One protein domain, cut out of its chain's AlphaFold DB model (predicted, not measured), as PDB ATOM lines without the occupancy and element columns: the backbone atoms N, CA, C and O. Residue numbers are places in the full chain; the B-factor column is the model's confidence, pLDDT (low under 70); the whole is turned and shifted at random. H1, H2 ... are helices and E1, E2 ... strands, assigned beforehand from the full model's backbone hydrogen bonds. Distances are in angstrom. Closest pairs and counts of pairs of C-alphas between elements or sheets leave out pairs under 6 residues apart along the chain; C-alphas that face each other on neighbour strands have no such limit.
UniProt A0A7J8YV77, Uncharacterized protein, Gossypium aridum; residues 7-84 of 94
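Overview. This is residues 7 to 84 of the 94 residues of an uncharacterized protein of Gossypium aridum (UniProt A0A7J8YV77). Two long strands, E1 and E2, run side by side the same way as a narrow sheet, and the long helix H1 covers one face of it, slantwise over E2. The short strand E3 meets E1 on the side away from E2, while residues 53 to 68, with the small helix H2, stick out from the body as a loose loop. The printed part has 78 residues, with two named helices and three named strands in the order E1, H1, E2, H2, E3; the sheet runs E2, E1, E3 and is mixed, and the class is mixed, helices and strands. The whole is loose, with a radius of gyration of the C-alphas of 14.6 A, and spans 42 by 30 by 19 A.

Along the chain. In the sheet, E1 is residues 7 to 13, 20.5 A from first to last C-alpha, and begins with C-alpha 7 at (19.477, 37.550, -38.083). E2 is residues 43 to 50, 22.8 A long, and E3 is residues 80 to 82, ending with C-alpha 82 at (14.264, 30.101, -30.860). H1 is residues 18 to 36, 25.8 A long, with C-alpha 18 at (29.842, 21.193, -39.093). H2 is residues 57 to 60, 5.6 A long.

Arrangement. E2 and E1 are parallel neighbours, with 18 degrees between their directions; N 10 and O 46 are 2.8 A apart and N 48 and O 10 are 2.8 A apart, both within hydrogen-bond range. E1 and E3 meet only at a point, where the C-alphas of Ser 12 and Tyr 80 face each other at 5.6 A. E2 and E3 are edge strands, and they are apart. H1 is on the sheet at a height of 9.5 A and lies over E2, slantwise to the strands at 38 degrees to E2 on the local plane. The closest C-alphas of H1 and E2 are those of Ser 25 and Ile 45, 7.2 A apart. E1, H1 and E2 form a strand-helix-strand unit, two parallel neighbour strands with a helix between them along the chain, and its crossover is right-handed. H2 is not on the sheet and is apart from H1 and E1. Every O i to N i+4 pair of H1 is within hydrogen-bond range; H2 is too short for such a pair, and its one O i to N i+3 pair is not within range.

Size, cuts and confidence. The C-alphas of Ser 37 and Gly 55 are the two farthest apart, at 44.2 A. The printed part has no cut. The link from H2 to E3, residues 61 to 79, is long. Mean pLDDT of the printed part is 70.7, and residues 52 to 84 are under 70.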
ATOM      1  N   TYR A   7      18.496  38.020 -39.049       91.44
ATOM      2  CA  TYR A   7      19.477  37.550 -38.083       91.44
ATOM      3  C   TYR A   7      18.822  36.536 -37.152       91.44
ATOM      4  O   TYR A   7      17.692  36.742 -36.707       91.44
ATOM      5  N   GLY A   8      19.527  35.445 -36.860       87.75
ATOM      6  CA  GLY A   8      19.061  34.422 -35.932       87.75
ATOM      7  C   GLY A   8      20.172  33.893 -35.036       87.75
ATOM      8  O   GLY A   8      21.343  33.845 -35.414       87.75
ATOM      9  N   GLU A   9      19.787  33.432 -33.854       88.81
ATOM     10  CA  GLU A   9      20.654  32.678 -32.956       88.81
ATOM     11  C   GLU A   9      19.999  31.330 -32.665       88.81
ATOM     12  O   GLU A   9      18.817  31.263 -32.322       88.81
ATOM     13  N   LEU A  10      20.768  30.252 -32.820       86.50
ATOM     14  CA  LEU A  10      20.352  28.900 -32.478       86.50
ATOM     15  C   LEU A  10      21.245  28.392 -31.358       86.50
ATOM     16  O   LEU A  10      22.454  28.229 -31.530       86.50
ATOM     17  N   ILE A  11      20.625  28.125 -30.216       84.62
ATOM     18  CA  ILE A  11      21.281  27.558 -29.045       84.62
ATOM     19  C   ILE A  11      20.784  26.124 -28.909       84.62
ATOM     20  O   ILE A  11      19.574  25.881 -28.904       84.62
ATOM     21  N   SER A  12      21.717  25.183 -28.833       83.75
ATOM     22  CA  SER A  12      21.416  23.769 -28.641       83.75
ATOM     23  C   SER A  12      22.246  23.186 -27.509       83.75
ATOM     24  O   SER A  12      23.311  23.701 -27.169       83.75
ATOM     25  N   ILE A  13      21.734  22.107 -26.930       82.94
ATOM     26  CA  ILE A  13      22.389  21.344 -25.875       82.94
ATOM     27  C   ILE A  13      23.032  20.120 -26.518       82.94
ATOM     28  O   ILE A  13      22.402  19.068 -26.634       82.94
ATOM     29  N   GLY A  14      24.277  20.270 -26.960       81.50
ATOM     30  CA  GLY A  14      24.966  19.254 -27.744       81.50
ATOM     31  C   GLY A  14      24.360  19.045 -29.137       81.50
ATOM     32  O   GLY A  14      23.290  19.542 -29.484       81.50
ATOM     33  N   GLY A  15      25.045  18.253 -29.962       83.50
ATOM     34  CA  GLY A  15      24.530  17.824 -31.268       83.50
ATOM     35  C   GLY A  15      24.723  18.831 -32.403       83.50
ATOM     36  O   GLY A  15      24.428  18.501 -33.555       83.50
ATOM     37  N   LEU A  16      25.277  20.016 -32.128       88.44
ATOM     38  CA  LEU A  16      25.750  20.912 -33.178       88.44
ATOM     39  C   LEU A  16      27.156  20.518 -33.626       88.44
ATOM     40  O   LEU A  16      28.040  20.182 -32.845       88.44
ATOM     41  N   GLY A  17      27.362  20.568 -34.933       88.25
ATOM     42  CA  GLY A  17      28.620  20.220 -35.575       88.25
ATOM     43  C   GLY A  17      28.609  20.678 -37.030       88.25
ATOM     44  O   GLY A  17      27.559  21.085 -37.529       88.25
ATOM     45  N   PRO A  18      29.738  20.614 -37.752       90.06
ATOM     46  CA  PRO A  18      29.842  21.193 -39.093       90.06
ATOM     47  C   PRO A  18      28.783  20.683 -40.083       90.06
ATOM     48  O   PRO A  18      28.193  21.471 -40.820       90.06
ATOM     49  N   SER A  19      28.489  19.378 -40.065       90.75
ATOM     50  CA  SER A  19      27.482  18.762 -40.940       90.75
ATOM     51  C   SER A  19      26.054  19.191 -40.594       90.75
ATOM     52  O   SER A  19      25.267  19.517 -41.484       90.75
ATOM     53  N   VAL A  20      25.722  19.226 -39.301       91.50
ATOM     54  CA  VAL A  20      24.404  19.639 -38.799       91.50
ATOM     55  C   VAL A  20      24.183  21.127 -39.059       91.50
ATOM     56  O   VAL A  20      23.136  21.502 -39.580       91.50
ATOM     57  N   ASN A  21      25.189  21.964 -38.805       91.50
ATOM     58  CA  ASN A  21      25.122  23.407 -39.028       91.50
ATOM     59  C   ASN A  21      24.934  23.738 -40.510       91.50
ATOM     60  O   ASN A  21      24.141  24.619 -40.830       91.50
ATOM     61  N   ALA A  22      25.604  23.020 -41.418       91.38
ATOM     62  CA  ALA A  22      25.406  23.198 -42.856       91.38
ATOM     63  C   ALA A  22      23.962  22.877 -43.270       91.38
ATOM     64  O   ALA A  22      23.329  23.660 -43.980       91.38
ATOM     65  N   LYS A  23      23.409  21.765 -42.766       93.62
ATOM     66  CA  LYS A  23      22.025  21.367 -43.052       93.62
ATOM     67  C   LYS A  23      21.018  22.371 -42.490       93.62
ATOM     68  O   LYS A  23      20.128  22.801 -43.217       93.62
ATOM     69  N   LEU A  24      21.190  22.782 -41.233       92.31
ATOM     70  CA  LEU A  24      20.336  23.779 -40.587       92.31
ATOM     71  C   LEU A  24      20.407  25.127 -41.307       92.31
ATOM     72  O   LEU A  24      19.369  25.711 -41.593       92.31
ATOM     73  N   SER A  25      21.606  25.592 -41.659       91.50
ATOM     74  CA  SER A  25      21.784  26.862 -42.372       91.50
ATOM     75  C   SER A  25      21.111  26.841 -43.741       91.50
ATOM     76  O   SER A  25      20.428  27.798 -44.084       91.50
ATOM     77  N   SER A  26      21.244  25.741 -44.494       93.94
ATOM     78  CA  SER A  26      20.570  25.579 -45.787       93.94
ATOM     79  C   SER A  26      19.053  25.604 -45.627       93.94
ATOM     80  O   SER A  26      18.377  26.364 -46.305       93.94
ATOM     81  N   THR A  27      18.510  24.825 -44.685       95.00
ATOM     82  CA  THR A  27      17.060  24.785 -44.456       95.00
ATOM     83  C   THR A  27      16.514  26.142 -44.003       95.00
ATOM     84  O   THR A  27      15.443  26.550 -44.448       95.00
ATOM     85  N   VAL A  28      17.241  26.869 -43.150       92.00
ATOM     86  CA  VAL A  28      16.853  28.224 -42.735       92.00
ATOM     87  C   VAL A  28      16.908  29.190 -43.919       92.00
ATOM     88  O   VAL A  28      15.955  29.942 -44.103       92.00
ATOM     89  N   ALA A  29      17.952  29.141 -44.752       92.19
ATOM     90  CA  ALA A  29      18.046  29.954 -45.966       92.19
ATOM     91  C   ALA A  29      16.845  29.724 -46.895       92.19
ATOM     92  O   ALA A  29      16.203  30.683 -47.319       92.19
ATOM     93  N   ASP A  30      16.495  28.457 -47.136       94.62
ATOM     94  CA  ASP A  30      15.368  28.078 -47.990       94.62
ATOM     95  C   ASP A  30      14.040  28.610 -47.433       94.62
ATOM     96  O   ASP A  30      13.208  29.139 -48.173       94.62
ATOM     97  N   ILE A  31      13.827  28.519 -46.116       93.50
ATOM     98  CA  ILE A  31      12.626  29.064 -45.466       93.50
ATOM     99  C   ILE A  31      12.585  30.588 -45.610       93.50
ATOM    100  O   ILE A  31      11.550  31.132 -45.996       93.50
ATOM    101  N   LEU A  32      13.689  31.284 -45.337       91.88
ATOM    102  CA  LEU A  32      13.756  32.744 -45.435       91.88
ATOM    103  C   LEU A  32      13.511  33.228 -46.870       91.88
ATOM    104  O   LEU A  32      12.761  34.183 -47.079       91.88
ATOM    105  N   GLN A  33      14.057  32.526 -47.860       91.69
ATOM    106  CA  GLN A  33      13.871  32.868 -49.264       91.69
ATOM    107  C   GLN A  33      12.444  32.576 -49.740       91.69
ATOM    108  O   GLN A  33      11.817  33.423 -50.377       91.69
ATOM    109  N   THR A  34      11.891  31.410 -49.397       94.69
ATOM    110  CA  THR A  34      10.564  30.989 -49.882       94.69
ATOM    111  C   THR A  34       9.399  31.637 -49.140       94.69
ATOM    112  O   THR A  34       8.340  31.833 -49.735       94.69
ATOM    113  N   LYS A  35       9.552  31.944 -47.847       94.38
ATOM    114  CA  LYS A  35       8.465  32.472 -47.004       94.38
ATOM    115  C   LYS A  35       8.539  33.973 -46.791       94.38
ATOM    116  O   LYS A  35       7.489  34.592 -46.665       94.38
ATOM    117  N   LEU A  36       9.744  34.538 -46.736       89.31
ATOM    118  CA  LEU A  36       9.954  35.954 -46.419       89.31
ATOM    119  C   LEU A  36      10.599  36.738 -47.570       89.31
ATOM    120  O   LEU A  36      10.804  37.940 -47.432       89.31
ATOM    121  N   SER A  37      10.912  36.083 -48.697       91.56
ATOM    122  CA  SER A  37      11.578  36.704 -49.854       91.56
ATOM    123  C   SER A  37      12.892  37.411 -49.491       91.56
ATOM    124  O   SER A  37      13.261  38.413 -50.103       91.56
ATOM    125  N   ILE A  38      13.605  36.880 -48.493       92.00
ATOM    126  CA  ILE A  38      14.930  37.355 -48.087       92.00
ATOM    127  C   ILE A  38      15.977  36.518 -48.813       92.00
ATOM    128  O   ILE A  38      15.959  35.292 -48.742       92.00
ATOM    129  N   ASP A  39      16.893  37.184 -49.513       90.25
ATOM    130  CA  ASP A  39      17.982  36.502 -50.206       90.25
ATOM    131  C   ASP A  39      18.925  35.785 -49.225       90.25
ATOM    132  O   ASP A  39      19.205  36.279 -48.128       90.25
ATOM    133  N   SER A  40      19.453  34.629 -49.633       85.88
ATOM    134  CA  SER A  40      20.360  33.829 -48.807       85.88
ATOM    135  C   SER A  40      21.693  34.535 -48.518       85.88
ATOM    136  O   SER A  40      22.348  34.229 -47.526       85.88
ATOM    137  N   SER A  41      22.084  35.541 -49.308       89.19
ATOM    138  CA  SER A  41      23.251  36.384 -49.028       89.19
ATOM    139  C   SER A  41      22.994  37.431 -47.937       89.19
ATOM    140  O   SER A  41      23.914  38.151 -47.543       89.19
ATOM    141  N   ARG A  42      21.740  37.587 -47.497       91.69
ATOM    142  CA  ARG A  42      21.283  38.638 -46.578       91.69
ATOM    143  C   ARG A  42      20.731  38.089 -45.267       91.69
ATOM    144  O   ARG A  42      19.966  38.771 -44.578       91.69
ATOM    145  N   PHE A  43      21.140  36.881 -44.895       91.31
ATOM    146  CA  PHE A  43      20.894  36.368 -43.559       91.31
ATOM    147  C   PHE A  43      22.180  35.911 -42.880       91.31
ATOM    148  O   PHE A  43      23.148  35.504 -43.521       91.31
ATOM    149  N   TYR A  44      22.169  35.979 -41.557       91.38
ATOM    150  CA  TYR A  44      23.241  35.466 -40.721       91.38
ATOM    151  C   TYR A  44      22.629  34.705 -39.548       91.38
ATOM    152  O   TYR A  44      21.722  35.205 -38.884       91.38
ATOM    153  N   ILE A  45      23.115  33.492 -39.293       91.00
ATOM    154  CA  ILE A  45      22.691  32.676 -38.156       91.00
ATOM    155  C   ILE A  45      23.908  32.256 -37.337       91.00
ATOM    156  O   ILE A  45      24.901  31.769 -37.881       91.00
ATOM    157  N   LYS A  46      23.836  32.455 -36.020       90.62
ATOM    158  CA  LYS A  46      24.894  32.062 -35.088       90.62
ATOM    159  C   LYS A  46      24.486  30.814 -34.318       90.62
ATOM    160  O   LYS A  46      23.410  30.766 -33.732       90.62
ATOM    161  N   PHE A  47      25.367  29.822 -34.317       90.25
ATOM    162  CA  PHE A  47      25.173  28.560 -33.613       90.25
ATOM    163  C   PHE A  47      25.944  28.571 -32.295       90.25
ATOM    164  O   PHE A  47      27.144  28.856 -32.286       90.25
ATOM    165  N   TYR A  48      25.270  28.227 -31.201       86.69
ATOM    166  CA  TYR A  48      25.879  28.017 -29.892       86.69
ATOM    167  C   TYR A  48      25.614  26.588 -29.438       86.69
ATOM    168  O   TYR A  48      24.474  26.216 -29.153       86.69
ATOM    169  N   ASP A  49      26.684  25.801 -29.373       85.44
ATOM    170  CA  ASP A  49      26.660  24.463 -28.796       85.44
ATOM    171  C   ASP A  49      26.977  24.552 -27.306       85.44
ATOM    172  O   ASP A  49      28.072  24.966 -26.913       85.44
ATOM    173  N   VAL A  50      26.000  24.213 -26.471       81.62
ATOM    174  CA  VAL A  50      26.136  24.238 -25.018       81.62
ATOM    175  C   VAL A  50      26.287  22.808 -24.527       81.62
ATOM    176  O   VAL A  50      25.382  21.986 -24.651       81.62
ATOM    177  N   GLN A  51      27.430  22.505 -23.921       73.75
ATOM    178  CA  GLN A  51      27.612  21.241 -23.220       73.75
ATOM    179  C   GLN A  51      27.007  21.349 -21.828       73.75
ATOM    180  O   GLN A  51      27.359  22.239 -21.053       73.75
ATOM    181  N   ILE A  52      26.111  20.424 -21.500       64.06
ATOM    182  CA  ILE A  52      25.489  20.376 -20.184       64.06
ATOM    183  C   ILE A  52      25.964  19.132 -19.458       64.06
ATOM    184  O   ILE A  52      25.711  18.005 -19.873       64.06
ATOM    185  N   PHE A  53      26.639  19.346 -18.332       59.81
ATOM    186  CA  PHE A  53      26.852  18.290 -17.357       59.81
ATOM    187  C   PHE A  53      25.522  18.025 -16.644       59.81
ATOM    188  O   PHE A  53      25.055  18.850 -15.855       59.81
ATOM    189  N   TYR A  54      24.927  16.859 -16.905       55.59
ATOM    190  CA  TYR A  54      23.645  16.405 -16.344       55.59
ATOM    191  C   TYR A  54      23.538  16.501 -14.803       55.59
ATOM    192  O   TYR A  54      22.435  16.504 -14.268       55.59
ATOM    193  N   GLY A  55      24.652  16.642 -14.075       50.09
ATOM    194  CA  GLY A  55      24.663  16.829 -12.618       50.09
ATOM    195  C   GLY A  55      24.217  18.213 -12.108       50.09
ATOM    196  O   GLY A  55      23.907  18.336 -10.928       50.09
ATOM    197  N   ALA A  56      24.158  19.250 -12.955       47.56
ATOM    198  CA  ALA A  56      23.865  20.635 -12.538       47.56
ATOM    199  C   ALA A  56      22.475  21.159 -12.973       47.56
ATOM    200  O   ALA A  56      22.090  22.286 -12.639       47.56
ATOM    201  N   PHE A  57      21.697  20.362 -13.712       49.38
ATOM    202  CA  PHE A  57      20.512  20.851 -14.428       49.38
ATOM    203  C   PHE A  57      19.257  21.054 -13.567       49.38
ATOM    204  O   PHE A  57      18.330  21.727 -13.999       49.38
ATOM    205  N   VAL A  58      19.231  20.594 -12.312       50.41
ATOM    206  CA  VAL A  58      18.107  20.933 -11.417       50.41
ATOM    207  C   VAL A  58      18.148  22.370 -10.887       50.41
ATOM    208  O   VAL A  58      17.139  22.830 -10.365       50.41
ATOM    209  N   LYS A  59      19.259  23.118 -11.021       44.31
ATOM    210  CA  LYS A  59      19.332  24.500 -10.500       44.31
ATOM    211  C   LYS A  59      19.617  25.601 -11.519       44.31
ATOM    212  O   LYS A  59      19.203  26.730 -11.274       44.31
ATOM    213  N   GLN A  60      20.270  25.320 -12.647       42.97
ATOM    214  CA  GLN A  60      20.784  26.401 -13.503       42.97
ATOM    215  C   GLN A  60      19.814  26.878 -14.602       42.97
ATOM    216  O   GLN A  60      19.896  28.034 -15.010       42.97
ATOM    217  N   CYS A  61      18.848  26.061 -15.041       45.62
ATOM    218  CA  CYS A  61      17.824  26.514 -15.998       45.62
ATOM    219  C   CYS A  61      16.826  27.522 -15.417       45.62
ATOM    220  O   CYS A  61      16.166  28.224 -16.173       45.62
ATOM    221  N   PHE A  62      16.738  27.627 -14.088       40.31
ATOM    222  CA  PHE A  62      15.793  28.520 -13.420       40.31
ATOM    223  C   PHE A  62      16.231  29.997 -13.427       40.31
ATOM    224  O   PHE A  62      15.407  30.865 -13.179       40.31
ATOM    225  N   LEU A  63      17.505  30.309 -13.705       39.03
ATOM    226  CA  LEU A  63      18.049  31.665 -13.503       39.03
ATOM    227  C   LEU A  63      18.412  32.425 -14.787       39.03
ATOM    228  O   LEU A  63      18.863  33.562 -14.697       39.03
ATOM    229  N   ALA A  64      18.243  31.832 -15.971       41.50
ATOM    230  CA  ALA A  64      18.687  32.445 -17.231       41.50
ATOM    231  C   ALA A  64      17.556  32.993 -18.125       41.50
ATOM    232  O   ALA A  64      17.824  33.385 -19.257       41.50
ATOM    233  N   PHE A  65      16.304  33.016 -17.663       47.50
ATOM    234  CA  PHE A  65      15.153  33.378 -18.496       47.50
ATOM    235  C   PHE A  65      14.219  34.336 -17.750       47.50
ATOM    236  O   PHE A  65      13.293  33.902 -17.074       47.50
ATOM    237  N   ASP A  66      14.494  35.633 -17.876       44.03
ATOM    238  CA  ASP A  66      13.653  36.708 -17.346       44.03
ATOM    239  C   ASP A  66      12.606  37.158 -18.396       44.03
ATOM    240  O   ASP A  66      12.927  37.429 -19.560       44.03
ATOM    241  N   ASP A  67      11.348  37.155 -17.946       47.38
ATOM    242  CA  ASP A  67      10.123  37.870 -18.348       47.38
ATOM    243  C   ASP A  67       9.333  37.691 -19.667       47.38
ATOM    244  O   ASP A  67       8.273  38.312 -19.773       47.38
ATOM    245  N   SER A  68       9.661  36.840 -20.656       48.34
ATOM    246  CA  SER A  68       8.700  36.686 -21.797       48.34
ATOM    247  C   SER A  68       8.704  35.421 -22.670       48.34
ATOM    248  O   SER A  68       8.019  35.405 -23.693       48.34
ATOM    249  N   LEU A  69       9.394  34.332 -22.319       45.25
ATOM    250  CA  LEU A  69       9.464  33.144 -23.193       45.25
ATOM    251  C   LEU A  69       8.893  31.883 -22.533       45.25
ATOM    252  O   LEU A  69       9.409  31.386 -21.536       45.25
ATOM    253  N   THR A  70       7.837  31.334 -23.135       44.19
ATOM    254  CA  THR A  70       7.284  30.012 -22.829       44.19
ATOM    255  C   THR A  70       8.287  28.925 -23.221       44.19
ATOM    256  O   THR A  70       8.550  28.680 -24.397       44.19
ATOM    257  N   MET A  71       8.857  28.259 -22.218       39.59
ATOM    258  CA  MET A  71       9.739  27.106 -22.384       39.59
ATOM    259  C   MET A  71       8.913  25.886 -22.827       39.59
ATOM    260  O   MET A  71       8.136  25.345 -22.041       39.59
ATOM    261  N   LEU A  72       9.060  25.446 -24.079       39.44
ATOM    262  CA  LEU A  72       8.480  24.181 -24.539       39.44
ATOM    263  C   LEU A  72       9.457  23.043 -24.220       39.44
ATOM    264  O   LEU A  72      10.497  22.905 -24.859       39.44
ATOM    265  N   TRP A  73       9.129  22.238 -23.209       36.91
ATOM    266  CA  TRP A  73       9.830  20.985 -22.922       36.91
ATOM    267  C   TRP A  73       9.523  19.963 -24.023       36.91
ATOM    268  O   TRP A  73       8.368  19.578 -24.194       36.91
ATOM    269  N   PHE A  74      10.544  19.504 -24.750       33.22
ATOM    270  CA  PHE A  74      10.421  18.429 -25.739       33.22
ATOM    271  C   PHE A  74      11.439  17.318 -25.436       33.22
ATOM    272  O   PHE A  74      12.460  17.197 -26.096       33.22
ATOM    273  N   ASP A  75      11.128  16.524 -24.404       36.03
ATOM    274  CA  ASP A  75      11.814  15.289 -23.975       36.03
ATOM    275  C   ASP A  75      13.315  15.412 -23.595       36.03
ATOM    276  O   ASP A  75      14.058  16.298 -24.010       36.03
ATOM    277  N   SER A  76      13.741  14.474 -22.752       44.81
ATOM    278  CA  SER A  76      14.992  14.225 -22.018       44.81
ATOM    279  C   SER A  76      16.316  14.382 -22.772       44.81
ATOM    280  O   SER A  76      17.373  14.119 -22.198       44.81
ATOM    281  N   THR A  77      16.286  14.750 -24.051       49.34
ATOM    282  CA  THR A  77      17.440  14.636 -24.945       49.34
ATOM    283  C   THR A  77      17.746  15.917 -25.716       49.34
ATOM    284  O   THR A  77      18.819  15.991 -26.308       49.34
ATOM    285  N   LEU A  78      16.855  16.923 -25.749       44.09
ATOM    286  CA  LEU A  78      17.063  18.093 -26.610       44.09
ATOM    287  C   LEU A  78      16.202  19.299 -26.179       44.09
ATOM    288  O   LEU A  78      14.983  19.276 -26.316       44.09
ATOM    289  N   CYS A  79      16.819  20.388 -25.708       47.75
ATOM    290  CA  CYS A  79      16.125  21.676 -25.566       47.75
ATOM    291  C   CYS A  79      16.588  22.629 -26.671       47.75
ATOM    292  O   CYS A  79      17.787  22.860 -26.828       47.75
ATOM    293  N   TYR A  80      15.640  23.213 -27.402       43.62
ATOM    294  CA  TYR A  80      15.901  24.315 -28.323       43.62
ATOM    295  C   TYR A  80      15.095  25.534 -27.895       43.62
ATOM    296  O   TYR A  80      13.907  25.426 -27.600       43.62
ATOM    297  N   ALA A  81      15.737  26.700 -27.908       43.84
ATOM    298  CA  ALA A  81      15.072  27.988 -27.764       43.84
ATOM    299  C   ALA A  81      15.300  28.791 -29.049       43.84
ATOM    300  O   ALA A  81      16.441  29.036 -29.436       43.84
ATOM    301  N   ILE A  82      14.217  29.189 -29.714       41.88
ATOM    302  CA  ILE A  82      14.264  30.101 -30.860       41.88
ATOM    303  C   ILE A  82      13.805  31.465 -30.351       41.88
ATOM    304  O   ILE A  82      12.627  31.648 -30.046       41.88
ATOM    305  N   LYS A  83      14.727  32.426 -30.246       42.91
ATOM    306  CA  LYS A  83      14.385  33.822 -29.958       42.91
ATOM    307  C   LYS A  83      14.269  34.572 -31.283       42.91
ATOM    308  O   LYS A  83      15.274  34.895 -31.906       42.91
ATOM    309  N   SER A  84      13.039  34.820 -31.729       36.50
ATOM    310  CA  SER A  84      12.788  35.680 -32.889       36.50
ATOM    311  C   SER A  84      12.826  37.140 -32.443       36.50
ATOM    312  O   SER A  84      11.963  37.580 -31.683       36.50
TER     313      SER A  84